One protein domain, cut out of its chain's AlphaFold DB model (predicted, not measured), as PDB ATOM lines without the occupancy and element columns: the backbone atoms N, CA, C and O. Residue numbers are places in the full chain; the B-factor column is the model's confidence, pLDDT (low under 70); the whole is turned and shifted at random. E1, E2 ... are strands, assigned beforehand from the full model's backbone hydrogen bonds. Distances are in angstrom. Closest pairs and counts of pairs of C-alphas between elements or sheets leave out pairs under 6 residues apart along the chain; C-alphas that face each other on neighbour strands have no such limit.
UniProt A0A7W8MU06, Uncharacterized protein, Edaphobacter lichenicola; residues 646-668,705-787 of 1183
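What this domain is: This is residues 646 to 668 and 705 to 787 of the 1183 residues of an uncharacterized protein of Edaphobacter lichenicola (UniProt A0A7W8MU06). Two small four-stranded sheets meet where E6 passes E7: one is strongly twisted, with the first and last strands, E1 and E9, side by side and the long hairpin E5 and E6 completing it; the other is a loose pair of short hairpins, E3 with E4 and E7 with E8. E7 and E8 lie nearest the middle. The printed part has 106 residues, no named helix and nine strands, E1 to E9 in chain order, with 43 residues in these elements: all strand, under half of the residues. The whole is compact, radius of gyration of the C-alphas 13.1 A, spanning 36 by 29 by 24 A.

Where its parts are: E1, residues 646 to 650, begins at C-alpha (104.353, 54.346, -12.498). E2 is 656 to 659, E3 705 to 707 and E4 718 to 723, 14.6 A long. E5, 733 to 740, measures 19.6 A and E6, 746 to 752, 18.9 A. E7 is 758 to 760, E8 773 to 775, and E9, 784 to 787, ends at C-alpha (106.714, 49.304, -11.061).

How they stand to each other: The first sheet runs E1, E9, E6, E5, antiparallel: N 649 and O 786 are 2.9 A apart, N 748 and O 785 2.8 A, N 734 and O 751 2.8 A. E2 pairs with no named strand; its C-alpha 656 is 4.4 A from C-alpha 649 of E1, their closest. The second runs E3, E4, E8, E7. Hairpin E3 and E4 is antiparallel, N 706 to O 721 2.8 A; hairpin E7 and E8 likewise, N 758 to O 775 2.9 A. E4 and E8 meet only at a point, C-alphas 719 and 773 facing each other at 4.0 A. Between the sheets, C-alphas 751 of E6 and 758 of E7 are closest, 4.4 A. E5 and E8 are apart.

The domain as a whole: C-alphas 712 and 743 are farthest apart, 38.5 A. Residues 669 to 704 are not printed; the gap is 9.8 A. E7 to E8 is a long link. Residues 738, 740 to 744, 778 to 780 and 782 have pLDDT under 70.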
ATOM      1  N   TYR A 646     103.156  55.168 -12.621       91.50
ATOM      2  CA  TYR A 646     104.353  54.346 -12.498       91.50
ATOM      3  C   TYR A 646     105.391  54.707 -13.548       91.50
ATOM      4  O   TYR A 646     105.086  54.735 -14.739       91.50
ATOM      5  N   ASN A 647     106.639  54.872 -13.120       91.06
ATOM      6  CA  ASN A 647     107.772  54.610 -13.996       91.06
ATOM      7  C   ASN A 647     107.918  53.078 -14.078       91.06
ATOM      8  O   ASN A 647     108.125  52.414 -13.059       91.06
ATOM      9  N   VAL A 648     107.756  52.510 -15.275       95.94
ATOM     10  CA  VAL A 648     107.890  51.063 -15.515       95.94
ATOM     11  C   VAL A 648     109.331  50.791 -15.930       95.94
ATOM     12  O   VAL A 648     109.742  51.228 -16.999       95.94
ATOM     13  N   VAL A 649     110.115  50.120 -15.086       90.75
ATOM     14  CA  VAL A 649     111.576  50.004 -15.242       90.75
ATOM     15  C   VAL A 649     111.968  48.575 -15.587       90.75
ATOM     16  O   VAL A 649     111.661  47.657 -14.832       90.75
ATOM     17  N   ASN A 650     112.673  48.357 -16.696       92.00
ATOM     18  CA  ASN A 650     113.146  47.026 -17.064       92.00
ATOM     19  C   ASN A 650     114.270  46.544 -16.128       92.00
ATOM     20  O   ASN A 650     115.227  47.269 -15.860       92.00
ATOM     21  N   VAL A 651     114.187  45.297 -15.661       79.50
ATOM     22  CA  VAL A 651     115.130  44.727 -14.681       79.50
ATOM     23  C   VAL A 651     116.514  44.446 -15.282       79.50
ATOM     24  O   VAL A 651     117.500  44.456 -14.548       79.50
ATOM     25  N   ASN A 652     116.619  44.181 -16.588       78.00
ATOM     26  CA  ASN A 652     117.903  43.919 -17.249       78.00
ATOM     27  C   ASN A 652     118.679  45.207 -17.548       78.00
ATOM     28  O   ASN A 652     119.883  45.261 -17.297       78.00
ATOM     29  N   SER A 653     118.000  46.224 -18.085       74.88
ATOM     30  CA  SER A 653     118.643  47.464 -18.536       74.88
ATOM     31  C   SER A 653     118.640  48.589 -17.497       74.88
ATOM     32  O   SER A 653     119.478  49.486 -17.575       74.88
ATOM     33  N   GLY A 654     117.715  48.565 -16.530       79.12
ATOM     34  CA  GLY A 654     117.465  49.681 -15.611       79.12
ATOM     35  C   GLY A 654     116.821  50.903 -16.281       79.12
ATOM     36  O   GLY A 654     116.762  51.971 -15.673       79.12
ATOM     37  N   LEU A 655     116.373  50.767 -17.533       87.81
ATOM     38  CA  LEU A 655     115.753  51.831 -18.319       87.81
ATOM     39  C   LEU A 655     114.229  51.826 -18.137       87.81
ATOM     40  O   LEU A 655     113.614  50.783 -17.907       87.81
ATOM     41  N   CYS A 656     113.627  53.006 -18.234       93.88
ATOM     42  CA  CYS A 656     112.188  53.205 -18.136       93.88
ATOM     43  C   CYS A 656     111.526  52.982 -19.495       93.88
ATOM     44  O   CYS A 656     112.089  53.367 -20.517       93.88
ATOM     45  N   VAL A 657     110.316  52.420 -19.503       97.06
ATOM     46  CA  VAL A 657     109.455  52.419 -20.690       97.06
ATOM     47  C   VAL A 657     109.027  53.860 -20.992       97.06
ATOM     48  O   VAL A 657     108.512  54.549 -20.109       97.06
ATOM     49  N   ASP A 658     109.260  54.298 -22.223       96.38
ATOM     50  CA  ASP A 658     109.178  55.674 -22.715       96.38
ATOM     51  C   ASP A 658     108.222  55.749 -23.918       96.38
ATOM     52  O   ASP A 658     108.140  54.829 -24.735       96.38
ATOM     53  N   ASP A 659     107.447  56.828 -23.998       93.75
ATOM     54  CA  ASP A 659     106.758  57.255 -25.216       93.75
ATOM     55  C   ASP A 659     107.701  58.149 -26.036       93.75
ATOM     56  O   ASP A 659     107.943  59.319 -25.695       93.75
ATOM     57  N   LEU A 660     108.227  57.556 -27.112       90.44
ATOM     58  CA  LEU A 660     109.380  58.032 -27.863       90.44
ATOM     59  C   LEU A 660     109.203  59.477 -28.346       90.44
ATOM     60  O   LEU A 660     108.439  59.762 -29.272       90.44
ATOM     61  N   ASN A 661     110.027  60.378 -27.805       80.06
ATOM     62  CA  ASN A 661     110.013  61.815 -28.102       80.06
ATOM     63  C   ASN A 661     108.679  62.523 -27.779       80.06
ATOM     64  O   ASN A 661     108.356  63.507 -28.449       80.06
ATOM     65  N   PHE A 662     107.940  62.082 -26.751       85.25
ATOM     66  CA  PHE A 662     106.657  62.681 -26.350       85.25
ATOM     67  C   PHE A 662     105.630  62.612 -27.499       85.25
ATOM     68  O   PHE A 662     105.161  63.628 -28.033       85.25
ATOM     69  N   GLY A 663     105.322  61.391 -27.931       78.38
ATOM     70  CA  GLY A 663     104.437  61.104 -29.048       78.38
ATOM     71  C   GLY A 663     102.995  61.556 -28.805       78.38
ATOM     72  O   GLY A 663     102.390  61.330 -27.764       78.38
ATOM     73  N   THR A 664     102.398  62.203 -29.807       82.19
ATOM     74  CA  THR A 664     100.984  62.639 -29.765       82.19
ATOM     75  C   THR A 664     100.122  62.015 -30.864       82.19
ATOM     76  O   THR A 664      98.923  62.284 -30.947       82.19
ATOM     77  N   ALA A 665     100.712  61.167 -31.710       78.00
ATOM     78  CA  ALA A 665     100.039  60.509 -32.826       78.00
ATOM     79  C   ALA A 665      99.691  59.048 -32.499       78.00
ATOM     80  O   ALA A 665     100.412  58.373 -31.766       78.00
ATOM     81  N   LEU A 666      98.616  58.534 -33.100       83.56
ATOM     82  CA  LEU A 666      98.330  57.097 -33.088       83.56
ATOM     83  C   LEU A 666      99.464  56.344 -33.797       83.56
ATOM     84  O   LEU A 666      99.826  56.695 -34.922       83.56
ATOM     85  N   GLY A 667     100.009  55.325 -33.138       84.12
ATOM     86  CA  GLY A 667     101.205  54.605 -33.576       84.12
ATOM     87  C   GLY A 667     102.524  55.248 -33.136       84.12
ATOM     88  O   GLY A 667     103.563  54.940 -33.717       84.12
ATOM     89  N   SER A 668     102.509  56.144 -32.137       91.38
ATOM     90  CA  SER A 668     103.751  56.593 -31.483       91.38
ATOM     91  C   SER A 668     104.454  55.397 -30.832       91.38
ATOM     92  O   SER A 668     103.800  54.482 -30.332       91.38
ATOM     93  N   TRP A 705      99.103  51.375 -24.296       97.88
ATOM     94  CA  TRP A 705      99.950  50.369 -24.942       97.88
ATOM     95  C   TRP A 705      99.131  49.392 -25.787       97.88
ATOM     96  O   TRP A 705      98.209  48.741 -25.292       97.88
ATOM     97  N   ASP A 706      99.539  49.255 -27.041       97.31
ATOM     98  CA  ASP A 706      98.919  48.440 -28.076       97.31
ATOM     99  C   ASP A 706      99.960  47.515 -28.719       97.31
ATOM    100  O   ASP A 706     101.051  47.952 -29.099       97.31
ATOM    101  N   VAL A 707      99.616  46.233 -28.864       97.31
ATOM    102  CA  VAL A 707     100.376  45.299 -29.703       97.31
ATOM    103  C   VAL A 707     100.062  45.598 -31.172       97.31
ATOM    104  O   VAL A 707      98.944  45.366 -31.647       97.31
ATOM    105  N   THR A 708     101.072  46.080 -31.902       95.12
ATOM    106  CA  THR A 708     100.920  46.582 -33.277       95.12
ATOM    107  C   THR A 708     100.271  45.544 -34.197       95.12
ATOM    108  O   THR A 708     100.780  44.443 -34.386       95.12
ATOM    109  N   GLY A 709      99.166  45.923 -34.844       86.25
ATOM    110  CA  GLY A 709      98.435  45.059 -35.783       86.25
ATOM    111  C   GLY A 709      97.137  44.459 -35.232       86.25
ATOM    112  O   GLY A 709      96.401  43.819 -35.987       86.25
ATOM    113  N   GLY A 710      96.795  44.720 -33.968       84.31
ATOM    114  CA  GLY A 710      95.487  44.388 -33.403       84.31
ATOM    115  C   GLY A 710      95.380  42.969 -32.834       84.31
ATOM    116  O   GLY A 710      96.364  42.251 -32.690       84.31
ATOM    117  N   THR A 711      94.154  42.530 -32.527       83.94
ATOM    118  CA  THR A 711      93.889  41.257 -31.819       83.94
ATOM    119  C   THR A 711      94.467  40.007 -32.493       83.94
ATOM    120  O   THR A 711      94.710  39.017 -31.812       83.94
ATOM    121  N   GLY A 712      94.709  40.032 -33.808       79.56
ATOM    122  CA  GLY A 712      95.333  38.927 -34.547       79.56
ATOM    123  C   GLY A 712      96.864  38.866 -34.464       79.56
ATOM    124  O   GLY A 712      97.456  37.933 -35.001       79.56
ATOM    125  N   ALA A 713      97.519  39.846 -33.836       83.31
ATOM    126  CA  ALA A 713      98.972  39.948 -33.786       83.31
ATOM    127  C   ALA A 713      99.559  39.089 -32.649       83.31
ATOM    128  O   ALA A 713      99.786  39.562 -31.538       83.31
ATOM    129  N   THR A 714      99.780  37.801 -32.920       86.06
ATOM    130  CA  THR A 714     100.223  36.794 -31.930       86.06
ATOM    131  C   THR A 714     101.666  36.308 -32.118       86.06
ATOM    132  O   THR A 714     102.076  35.326 -31.505       86.06
ATOM    133  N   GLY A 715     102.444  36.963 -32.983       73.19
ATOM    134  CA  GLY A 715     103.837  36.601 -33.247       73.19
ATOM    135  C   GLY A 715     104.823  37.243 -32.269       73.19
ATOM    136  O   GLY A 715     104.647  38.399 -31.876       73.19
ATOM    137  N   ASN A 716     105.903  36.519 -31.958       85.19
ATOM    138  CA  ASN A 716     107.110  37.096 -31.357       85.19
ATOM    139  C   ASN A 716     107.628  38.265 -32.214       85.19
ATOM    140  O   ASN A 716     107.499  38.229 -33.439       85.19
ATOM    141  N   GLN A 717     108.272  39.246 -31.582       87.06
ATOM    142  CA  GLN A 717     108.824  40.438 -32.234       87.06
ATOM    143  C   GLN A 717     107.773  41.348 -32.888       87.06
ATOM    144  O   GLN A 717     108.065  42.083 -33.831       87.06
ATOM    145  N   THR A 718     106.534  41.317 -32.382       94.25
ATOM    146  CA  THR A 718     105.523  42.318 -32.752       94.25
ATOM    147  C   THR A 718     105.709  43.565 -31.878       94.25
ATOM    148  O   THR A 718     105.568  43.436 -30.661       94.25
ATOM    149  N   PRO A 719     106.005  44.752 -32.446       96.81
ATOM    150  CA  PRO A 719     106.340  45.939 -31.657       96.81
ATOM    151  C   PRO A 719     105.173  46.496 -30.837       96.81
ATOM    152  O   PRO A 719     104.007  46.362 -31.226       96.81
ATOM    153  N   ILE A 720     105.496  47.197 -29.751       97.88
ATOM    154  CA  ILE A 720     104.528  47.927 -28.925       97.88
ATOM    155  C   ILE A 720     104.472  49.399 -29.351       97.88
ATOM    156  O   ILE A 720     105.492  50.019 -29.674       97.88
ATOM    157  N   GLN A 721     103.261  49.953 -29.383       97.31
ATOM    158  CA  GLN A 721     102.970  51.331 -29.783       97.31
ATOM    159  C   GLN A 721     101.890  51.955 -28.882       97.31
ATOM    160  O   GLN A 721     101.246  51.261 -28.094       97.31
ATOM    161  N   LEU A 722     101.661  53.260 -29.017       95.12
ATOM    162  CA  LEU A 722     100.522  53.959 -28.425       95.12
ATOM    163  C   LEU A 722      99.328  54.002 -29.372       95.12
ATOM    164  O   LEU A 722      99.441  54.436 -30.521       95.12
ATOM    165  N   TRP A 723      98.156  53.618 -28.867       94.94
ATOM    166  CA  TRP A 723      96.907  53.675 -29.622       94.94
ATOM    167  C   TRP A 723      95.718  54.163 -28.782       94.94
ATOM    168  O   TRP A 723      95.754  54.201 -27.551       94.94
ATOM    169  N   SER A 724      94.634  54.553 -29.454       89.88
ATOM    170  CA  SER A 724      93.366  54.900 -28.809       89.88
ATOM    171  C   SER A 724      92.731  53.643 -28.219       89.88
ATOM    172  O   SER A 724      92.350  52.748 -28.975       89.88
ATOM    173  N   TYR A 725      92.578  53.596 -26.898       92.31
ATOM    174  CA  TYR A 725      91.999  52.446 -26.211       92.31
ATOM    175  C   TYR A 725      90.537  52.200 -26.623       92.31
ATOM    176  O   TYR A 725      89.674  53.066 -26.464       92.31
ATOM    177  N   GLY A 726      90.263  51.005 -27.147       83.62
ATOM    178  CA  GLY A 726      88.940  50.504 -27.519       83.62
ATOM    179  C   GLY A 726      88.505  49.263 -26.728       83.62
ATOM    180  O   GLY A 726      87.448  48.705 -27.024       83.62
ATOM    181  N   GLY A 727      89.302  48.817 -25.751       83.56
ATOM    182  CA  GLY A 727      89.031  47.642 -24.921       83.56
ATOM    183  C   GLY A 727      89.353  46.302 -25.582       83.56
ATOM    184  O   GLY A 727      88.844  45.272 -25.139       83.56
ATOM    185  N   ARG A 728      90.167  46.278 -26.640       87.69
ATOM    186  CA  ARG A 728      90.508  45.040 -27.366       87.69
ATOM    187  C   ARG A 728      91.587  44.243 -26.632       87.69
ATOM    188  O   ARG A 728      92.356  44.799 -25.859       87.69
ATOM    189  N   SER A 729      91.697  42.938 -26.888       85.69
ATOM    190  CA  SER A 729      92.676  42.086 -26.188       85.69
ATOM    191  C   SER A 729      94.146  42.431 -26.487       85.69
ATOM    192  O   SER A 729      95.008  42.108 -25.684       85.69
ATOM    193  N   ASN A 730      94.447  43.117 -27.594       90.94
ATOM    194  CA  ASN A 730      95.781  43.652 -27.912       90.94
ATOM    195  C   ASN A 730      96.120  44.963 -27.175       90.94
ATOM    196  O   ASN A 730      97.239  45.448 -27.287       90.94
ATOM    197  N   GLU A 731      95.158  45.531 -26.444       91.19
ATOM    198  CA  GLU A 731      95.267  46.781 -25.674       91.19
ATOM    199  C   GLU A 731      95.210  46.504 -24.152       91.19
ATOM    200  O   GLU A 731      95.054  47.422 -23.344       91.19
ATOM    201  N   GLN A 732      95.268  45.225 -23.753       88.31
ATOM    202  CA  GLN A 732      95.121  44.761 -22.372       88.31
ATOM    203  C   GLN A 732      96.271  43.836 -21.967       88.31
ATOM    204  O   GLN A 732      96.668  42.946 -22.721       88.31
ATOM    205  N   TRP A 733      96.762  44.019 -20.743       92.56
ATOM    206  CA  TRP A 733      97.984  43.401 -20.234       92.56
ATOM    207  C   TRP A 733      97.752  42.761 -18.865       92.56
ATOM    208  O   TRP A 733      97.288  43.425 -17.943       92.56
ATOM    209  N   GLN A 734      98.091  41.485 -18.694       87.88
ATOM    210  CA  GLN A 734      98.085  40.823 -17.390       87.88
ATOM    211  C   GLN A 734      99.364  41.172 -16.631       87.88
ATOM    212  O   GLN A 734     100.457  40.964 -17.160       87.88
ATOM    213  N   ALA A 735      99.244  41.656 -15.396       82.50
ATOM    214  CA  ALA A 735     100.395  41.883 -14.525       82.50
ATOM    215  C   ALA A 735     100.619  40.655 -13.632       82.50
ATOM    216  O   ALA A 735      99.854  40.401 -12.703       82.50
ATOM    217  N   VAL A 736     101.666  39.880 -13.918       78.94
ATOM    218  CA  VAL A 736     102.038  38.686 -13.146       78.94
ATOM    219  C   VAL A 736     103.205  39.033 -12.232       78.94
ATOM    220  O   VAL A 736     104.330  39.204 -12.696       78.94
ATOM    221  N   TYR A 737     102.931  39.154 -10.934       77.19
ATOM    222  CA  TYR A 737     103.940  39.435  -9.912       77.19
ATOM    223  C   TYR A 737     105.007  38.333  -9.856       77.19
ATOM    224  O   TYR A 737     104.687  37.144  -9.845       77.19
ATOM    225  N   LEU A 738     106.273  38.748  -9.785       58.72
ATOM    226  CA  LEU A 738     107.439  37.872  -9.672       58.72
ATOM    227  C   LEU A 738     108.046  37.916  -8.266       58.72
ATOM    228  O   LEU A 738     108.337  36.875  -7.683       58.72
ATOM    229  N   ARG A 739     108.311  39.129  -7.762       73.94
ATOM    230  CA  ARG A 739     108.998  39.406  -6.488       73.94
ATOM    231  C   ARG A 739     108.913  40.892  -6.135       73.94
ATOM    232  O   ARG A 739     108.631  41.717  -7.003       73.94
ATOM    233  N   THR A 740     109.279  41.237  -4.909       64.31
ATOM    234  CA  THR A 740     109.633  42.607  -4.512       64.31
ATOM    235  C   THR A 740     111.152  42.793  -4.649       64.31
ATOM    236  O   THR A 740     111.917  41.851  -4.425       64.31
ATOM    237  N   ASP A 741     111.605  43.972  -5.075       56.31
ATOM    238  CA  ASP A 741     113.025  44.327  -5.157       56.31
ATOM    239  C   ASP A 741     113.598  44.776  -3.797       56.31
ATOM    240  O   ASP A 741     112.881  44.922  -2.807       56.31
ATOM    241  N   GLY A 742     114.916  45.000  -3.738       45.12
ATOM    242  CA  GLY A 742     115.603  45.416  -2.507       45.12
ATOM    243  C   GLY A 742     115.209  46.800  -1.972       45.12
ATOM    244  O   GLY A 742     115.629  47.152  -0.874       45.12
ATOM    245  N   ASN A 743     114.409  47.564  -2.721       49.12
ATOM    246  CA  ASN A 743     113.904  48.887  -2.352       49.12
ATOM    247  C   ASN A 743     112.406  48.858  -1.985       49.12
ATOM    248  O   ASN A 743     111.829  49.908  -1.707       49.12
ATOM    249  N   GLY A 744     111.762  47.684  -1.995       53.12
ATOM    250  CA  GLY A 744     110.338  47.532  -1.692       53.12
ATOM    251  C   GLY A 744     109.391  47.699  -2.889       53.12
ATOM    252  O   GLY A 744     108.176  47.655  -2.693       53.12
ATOM    253  N   ASN A 745     109.894  47.859  -4.119       72.06
ATOM    254  CA  ASN A 745     109.046  47.964  -5.315       72.06
ATOM    255  C   ASN A 745     108.699  46.581  -5.873       72.06
ATOM    256  O   ASN A 745     109.491  45.643  -5.796       72.06
ATOM    257  N   ASN A 746     107.535  46.453  -6.506       79.06
ATOM    258  CA  ASN A 746     107.064  45.170  -7.027       79.06
ATOM    259  C   ASN A 746     107.463  44.970  -8.496       79.06
ATOM    260  O   ASN A 746     107.340  45.880  -9.318       79.06
ATOM    261  N   VAL A 747     107.938  43.763  -8.811       70.88
ATOM    262  CA  VAL A 747     108.449  43.349 -10.123       70.88
ATOM    263  C   VAL A 747     107.463  42.386 -10.778       70.88
ATOM    264  O   VAL A 747     107.023  41.431 -10.137       70.88
ATOM    265  N   TYR A 748     107.149  42.602 -12.056       85.69
ATOM    266  CA  TYR A 748     106.127  41.864 -12.800       85.69
ATOM    267  C   TYR A 748     106.618  41.425 -14.186       85.69
ATOM    268  O   TYR A 748     107.423  42.116 -14.808       85.69
ATOM    269  N   ASN A 749     106.049  40.337 -14.708       87.44
ATOM    270  CA  ASN A 749     105.889  40.159 -16.153       87.44
ATOM    271  C   ASN A 749     104.588  40.848 -16.590       87.44
ATOM    272  O   ASN A 749     103.572  40.754 -15.895       87.44
ATOM    273  N   LEU A 750     104.598  41.490 -17.759       91.50
ATOM    274  CA  LEU A 750     103.414  42.099 -18.376       91.50
ATOM    275  C   LEU A 750     103.055  41.298 -19.635       91.50
ATOM    276  O   LEU A 750     103.854  41.238 -20.563       91.50
ATOM    277  N   ILE A 751     101.892  40.640 -19.648       90.06
ATOM    278  CA  ILE A 751     101.517  39.644 -20.673       90.06
ATOM    279  C   ILE A 751     100.339  40.148 -21.514       90.06
ATOM    280  O   ILE A 751      99.256  40.384 -20.976       90.06
ATOM    281  N   ALA A 752     100.513  40.275 -22.828       83.06
ATOM    282  CA  ALA A 752      99.470  40.765 -23.728       83.06
ATOM    283  C   ALA A 752      98.301  39.764 -23.849       83.06
ATOM    284  O   ALA A 752      98.493  38.583 -24.156       83.06
ATOM    285  N   GLN A 753      97.067  40.227 -23.629       85.62
ATOM    286  CA  GLN A 753      95.876  39.367 -23.552       85.62
ATOM    287  C   GLN A 753      95.458  38.732 -24.888       85.62
ATOM    288  O   GLN A 753      94.710  37.757 -24.892       85.62
ATOM    289  N   ASN A 754      95.908  39.253 -26.032       79.25
ATOM    290  CA  ASN A 754      95.616  38.664 -27.342       79.25
ATOM    291  C   ASN A 754      96.543  37.501 -27.722       79.25
ATOM    292  O   ASN A 754      96.171  36.702 -28.579       79.25
ATOM    293  N   SER A 755      97.741  37.428 -27.139       78.12
ATOM    294  CA  SER A 755      98.811  36.525 -27.580       78.12
ATOM    295  C   SER A 755      99.333  35.595 -26.484       78.12
ATOM    296  O   SER A 755      99.856  34.529 -26.802       78.12
ATOM    297  N   GLY A 756      99.204  35.976 -25.207       77.31
ATOM    298  CA  GLY A 756      99.864  35.289 -24.093       77.31
ATOM    299  C   GLY A 756     101.385  35.502 -24.058       77.31
ATOM    300  O   GLY A 756     102.081  34.797 -23.328       77.31
ATOM    301  N   LEU A 757     101.909  36.442 -24.853       82.31
ATOM    302  CA  LEU A 757     103.330  36.773 -24.930       82.31
ATOM    303  C   LEU A 757     103.683  37.899 -23.951       82.31
ATOM    304  O   LEU A 757     102.861  38.763 -23.646       82.31
ATOM    305  N   CYS A 758     104.915  37.874 -23.452       87.38
ATOM    306  CA  CYS A 758     105.432  38.849 -22.502       87.38
ATOM    307  C   CYS A 758     105.940  40.093 -23.235       87.38
ATOM    308  O   CYS A 758     106.532  39.974 -24.304       87.38
ATOM    309  N   LEU A 759     105.769  41.266 -22.623       96.88
ATOM    310  CA  LEU A 759     106.527  42.468 -22.958       96.88
ATOM    311  C   LEU A 759     108.029  42.155 -22.864       96.88
ATOM    312  O   LEU A 759     108.473  41.596 -21.861       96.88
ATOM    313  N   ASP A 760     108.796  42.496 -23.894       97.31
ATOM    314  CA  ASP A 760     110.209  42.141 -24.039       97.31
ATOM    315  C   ASP A 760     111.022  43.358 -24.501       97.31
ATOM    316  O   ASP A 760     110.566  44.177 -25.306       97.31
ATOM    317  N   VAL A 761     112.240  43.482 -23.970       93.50
ATOM    318  CA  VAL A 761     113.270  44.379 -24.504       93.50
ATOM    319  C   VAL A 761     114.114  43.585 -25.508       93.50
ATOM    320  O   VAL A 761     114.944  42.773 -25.075       93.50
ATOM    321  N   PRO A 762     113.977  43.830 -26.828       91.31
ATOM    322  CA  PRO A 762     114.466  42.913 -27.849       91.31
ATOM    323  C   PRO A 762     115.954  42.600 -27.713       91.31
ATOM    324  O   PRO A 762     116.813  43.486 -27.693       91.31
ATOM    325  N   GLY A 763     116.263  41.306 -27.606       81.81
ATOM    326  CA  GLY A 763     117.635  40.814 -27.459       81.81
ATOM    327  C   GLY A 763     118.320  41.211 -26.144       81.81
ATOM    328  O   GLY A 763     119.549  41.197 -26.096       81.81
ATOM    329  N   ALA A 764     117.556  41.575 -25.104       84.00
ATOM    330  CA  ALA A 764     118.057  42.086 -23.824       84.00
ATOM    331  C   ALA A 764     118.966  43.326 -23.972       84.00
ATOM    332  O   ALA A 764     119.957  43.490 -23.255       84.00
ATOM    333  N   SER A 765     118.643  44.190 -24.939       83.88
ATOM    334  CA  SER A 765     119.374  45.428 -25.218       83.88
ATOM    335  C   SER A 765     119.382  46.386 -24.020       83.88
ATOM    336  O   SER A 765     118.367  46.581 -23.358       83.88
ATOM    337  N   ASN A 766     120.511  47.061 -23.797       85.75
ATOM    338  CA  ASN A 766     120.664  48.119 -22.787       85.75
ATOM    339  C   ASN A 766     120.779  49.520 -23.420       85.75
ATOM    340  O   ASN A 766     121.304  50.444 -22.802       85.75
ATOM    341  N   ALA A 767     120.354  49.670 -24.677       81.00
ATOM    342  CA  ALA A 767     120.378  50.945 -25.384       81.00
ATOM    343  C   ALA A 767     119.067  51.724 -25.201       81.00
ATOM    344  O   ALA A 767     117.982  51.167 -25.383       81.00
ATOM    345  N   ASN A 768     119.196  53.026 -24.929       87.06
ATOM    346  CA  ASN A 768     118.131  54.011 -25.135       87.06
ATOM    347  C   ASN A 768     117.657  53.978 -26.603       87.06
ATOM    348  O   ASN A 768     118.491  53.825 -27.501       87.06
ATOM    349  N   GLY A 769     116.363  54.176 -26.865       80.38
ATOM    350  CA  GLY A 769     115.814  54.150 -28.228       80.38
ATOM    351  C   GLY A 769     115.404  52.757 -28.715       80.38
ATOM    352  O   GLY A 769     114.995  52.604 -29.867       80.38
ATOM    353  N   GLN A 770     115.552  51.716 -27.887       96.50
ATOM    354  CA  GLN A 770     115.143  50.361 -28.245       96.50
ATOM    355  C   GLN A 770     113.630  50.208 -28.054       96.50
ATOM    356  O   GLN A 770     113.167  50.085 -26.923       96.50
ATOM    357  N   GLN A 771     112.875  50.170 -29.155       96.94
ATOM    358  CA  GLN A 771     111.443  49.846 -29.139       96.94
ATOM    359  C   GLN A 771     111.204  48.485 -28.469       96.94
ATOM    360  O   GLN A 771     111.946  47.534 -28.743       96.94
ATOM    361  N   LEU A 772     110.185  48.397 -27.610       97.88
ATOM    362  CA  LEU A 772     109.765  47.146 -26.976       97.88
ATOM    363  C   LEU A 772     108.898  46.325 -27.937       97.88
ATOM    364  O   LEU A 772     108.197  46.874 -28.795       97.88
ATOM    365  N   ASP A 773     108.917  45.006 -27.775       97.56
ATOM    366  CA  ASP A 773     108.044  44.087 -28.504       97.56
ATOM    367  C   ASP A 773     107.334  43.106 -27.556       97.56
ATOM    368  O   ASP A 773     107.474  43.188 -26.334       97.56
ATOM    369  N   GLN A 774     106.499  42.225 -28.111       89.50
ATOM    370  CA  GLN A 774     106.067  41.018 -27.408       89.50
ATOM    371  C   GLN A 774     106.921  39.812 -27.831       89.50
ATOM    372  O   GLN A 774     107.114  39.553 -29.027       89.50
ATOM    373  N   PHE A 775     107.328  38.993 -26.865       87.88
ATOM    374  CA  PHE A 775     108.076  37.763 -27.104       87.88
ATOM    375  C   PHE A 775     107.591  36.614 -26.211       87.88
ATOM    376  O   PHE A 775     106.950  36.803 -25.177       87.88
ATOM    377  N   SER A 776     107.897  35.379 -26.611       84.25
ATOM    378  CA  SER A 776     107.610  34.178 -25.823       84.25
ATOM    379  C   SER A 776     108.194  34.315 -24.419       84.25
ATOM    380  O   SER A 776     109.396  34.547 -24.276       84.25
ATOM    381  N   CYS A 777     107.349  34.172 -23.395       76.94
ATOM    382  CA  CYS A 777     107.755  34.319 -22.002       76.94
ATOM    383  C   CYS A 777     108.881  33.322 -21.664       76.94
ATOM    384  O   CYS A 777     108.652  32.115 -21.581       76.94
ATOM    385  N   ASN A 778     110.101  33.836 -21.512       64.50
ATOM    386  CA  ASN A 778     111.350  33.078 -21.405       64.50
ATOM    387  C   ASN A 778     112.028  33.230 -20.030       64.50
ATOM    388  O   ASN A 778     113.033  32.573 -19.770       64.50
ATOM    389  N   GLY A 779     111.476  34.072 -19.147       56.06
ATOM    390  CA  GLY A 779     111.949  34.257 -17.771       56.06
ATOM    391  C   GLY A 779     113.229  35.085 -17.629       56.06
ATOM    392  O   GLY A 779     113.767  35.186 -16.528       56.06
ATOM    393  N   THR A 780     113.734  35.688 -18.708       69.62
ATOM    394  CA  THR A 780     114.892  36.588 -18.630       69.62
ATOM    395  C   THR A 780     114.512  37.938 -18.016       69.62
ATOM    396  O   THR A 780     113.376  38.401 -18.123       69.62
ATOM    397  N   ASN A 781     115.491  38.634 -17.431       71.94
ATOM    398  CA  ASN A 781     115.288  39.985 -16.890       71.94
ATOM    399  C   ASN A 781     114.875  41.021 -17.961       71.94
ATOM    400  O   ASN A 781     114.434  42.106 -17.597       71.94
ATOM    401  N   ALA A 782     114.994  40.705 -19.258       68.81
ATOM    402  CA  ALA A 782     114.499  41.545 -20.350       68.81
ATOM    403  C   ALA A 782     112.959  41.599 -20.415       68.81
ATOM    404  O   ALA A 782     112.424  42.522 -21.023       68.81
ATOM    405  N   GLN A 783     112.265  40.664 -19.755       87.38
ATOM    406  CA  GLN A 783     110.799  40.579 -19.681       87.38
ATOM    407  C   GLN A 783     110.223  40.929 -18.299       87.38
ATOM    408  O   GLN A 783     109.005  40.940 -18.114       87.38
ATOM    409  N   ALA A 784     111.093  41.206 -17.324       76.19
ATOM    410  CA  ALA A 784     110.715  41.566 -15.965       76.19
ATOM    411  C   ALA A 784     110.805  43.085 -15.779       76.19
ATOM    412  O   ALA A 784     111.820  43.698 -16.118       76.19
ATOM    413  N   PHE A 785     109.765  43.688 -15.205       91.25
ATOM    414  CA  PHE A 785     109.650  45.134 -15.037       91.25
ATOM    415  C   PHE A 785     109.254  45.506 -13.605       91.25
ATOM    416  O   PHE A 785     108.259  45.014 -13.074       91.25
ATOM    417  N   THR A 786     110.025  46.391 -12.979       89.38
ATOM    418  CA  THR A 786     109.714  47.003 -11.683       89.38
ATOM    419  C   THR A 786     108.728  48.153 -11.881       89.38
ATOM    420  O   THR A 786     108.973  49.048 -12.688       89.38
ATOM    421  N   LEU A 787     107.633  48.167 -11.119       89.44
ATOM    422  CA  LEU A 787     106.714  49.304 -11.061       89.44
ATOM    423  C   LEU A 787     107.131  50.253  -9.932       89.44
ATOM    424  O   LEU A 787     106.902  49.959  -8.758       89.44
TER     425      LEU A 787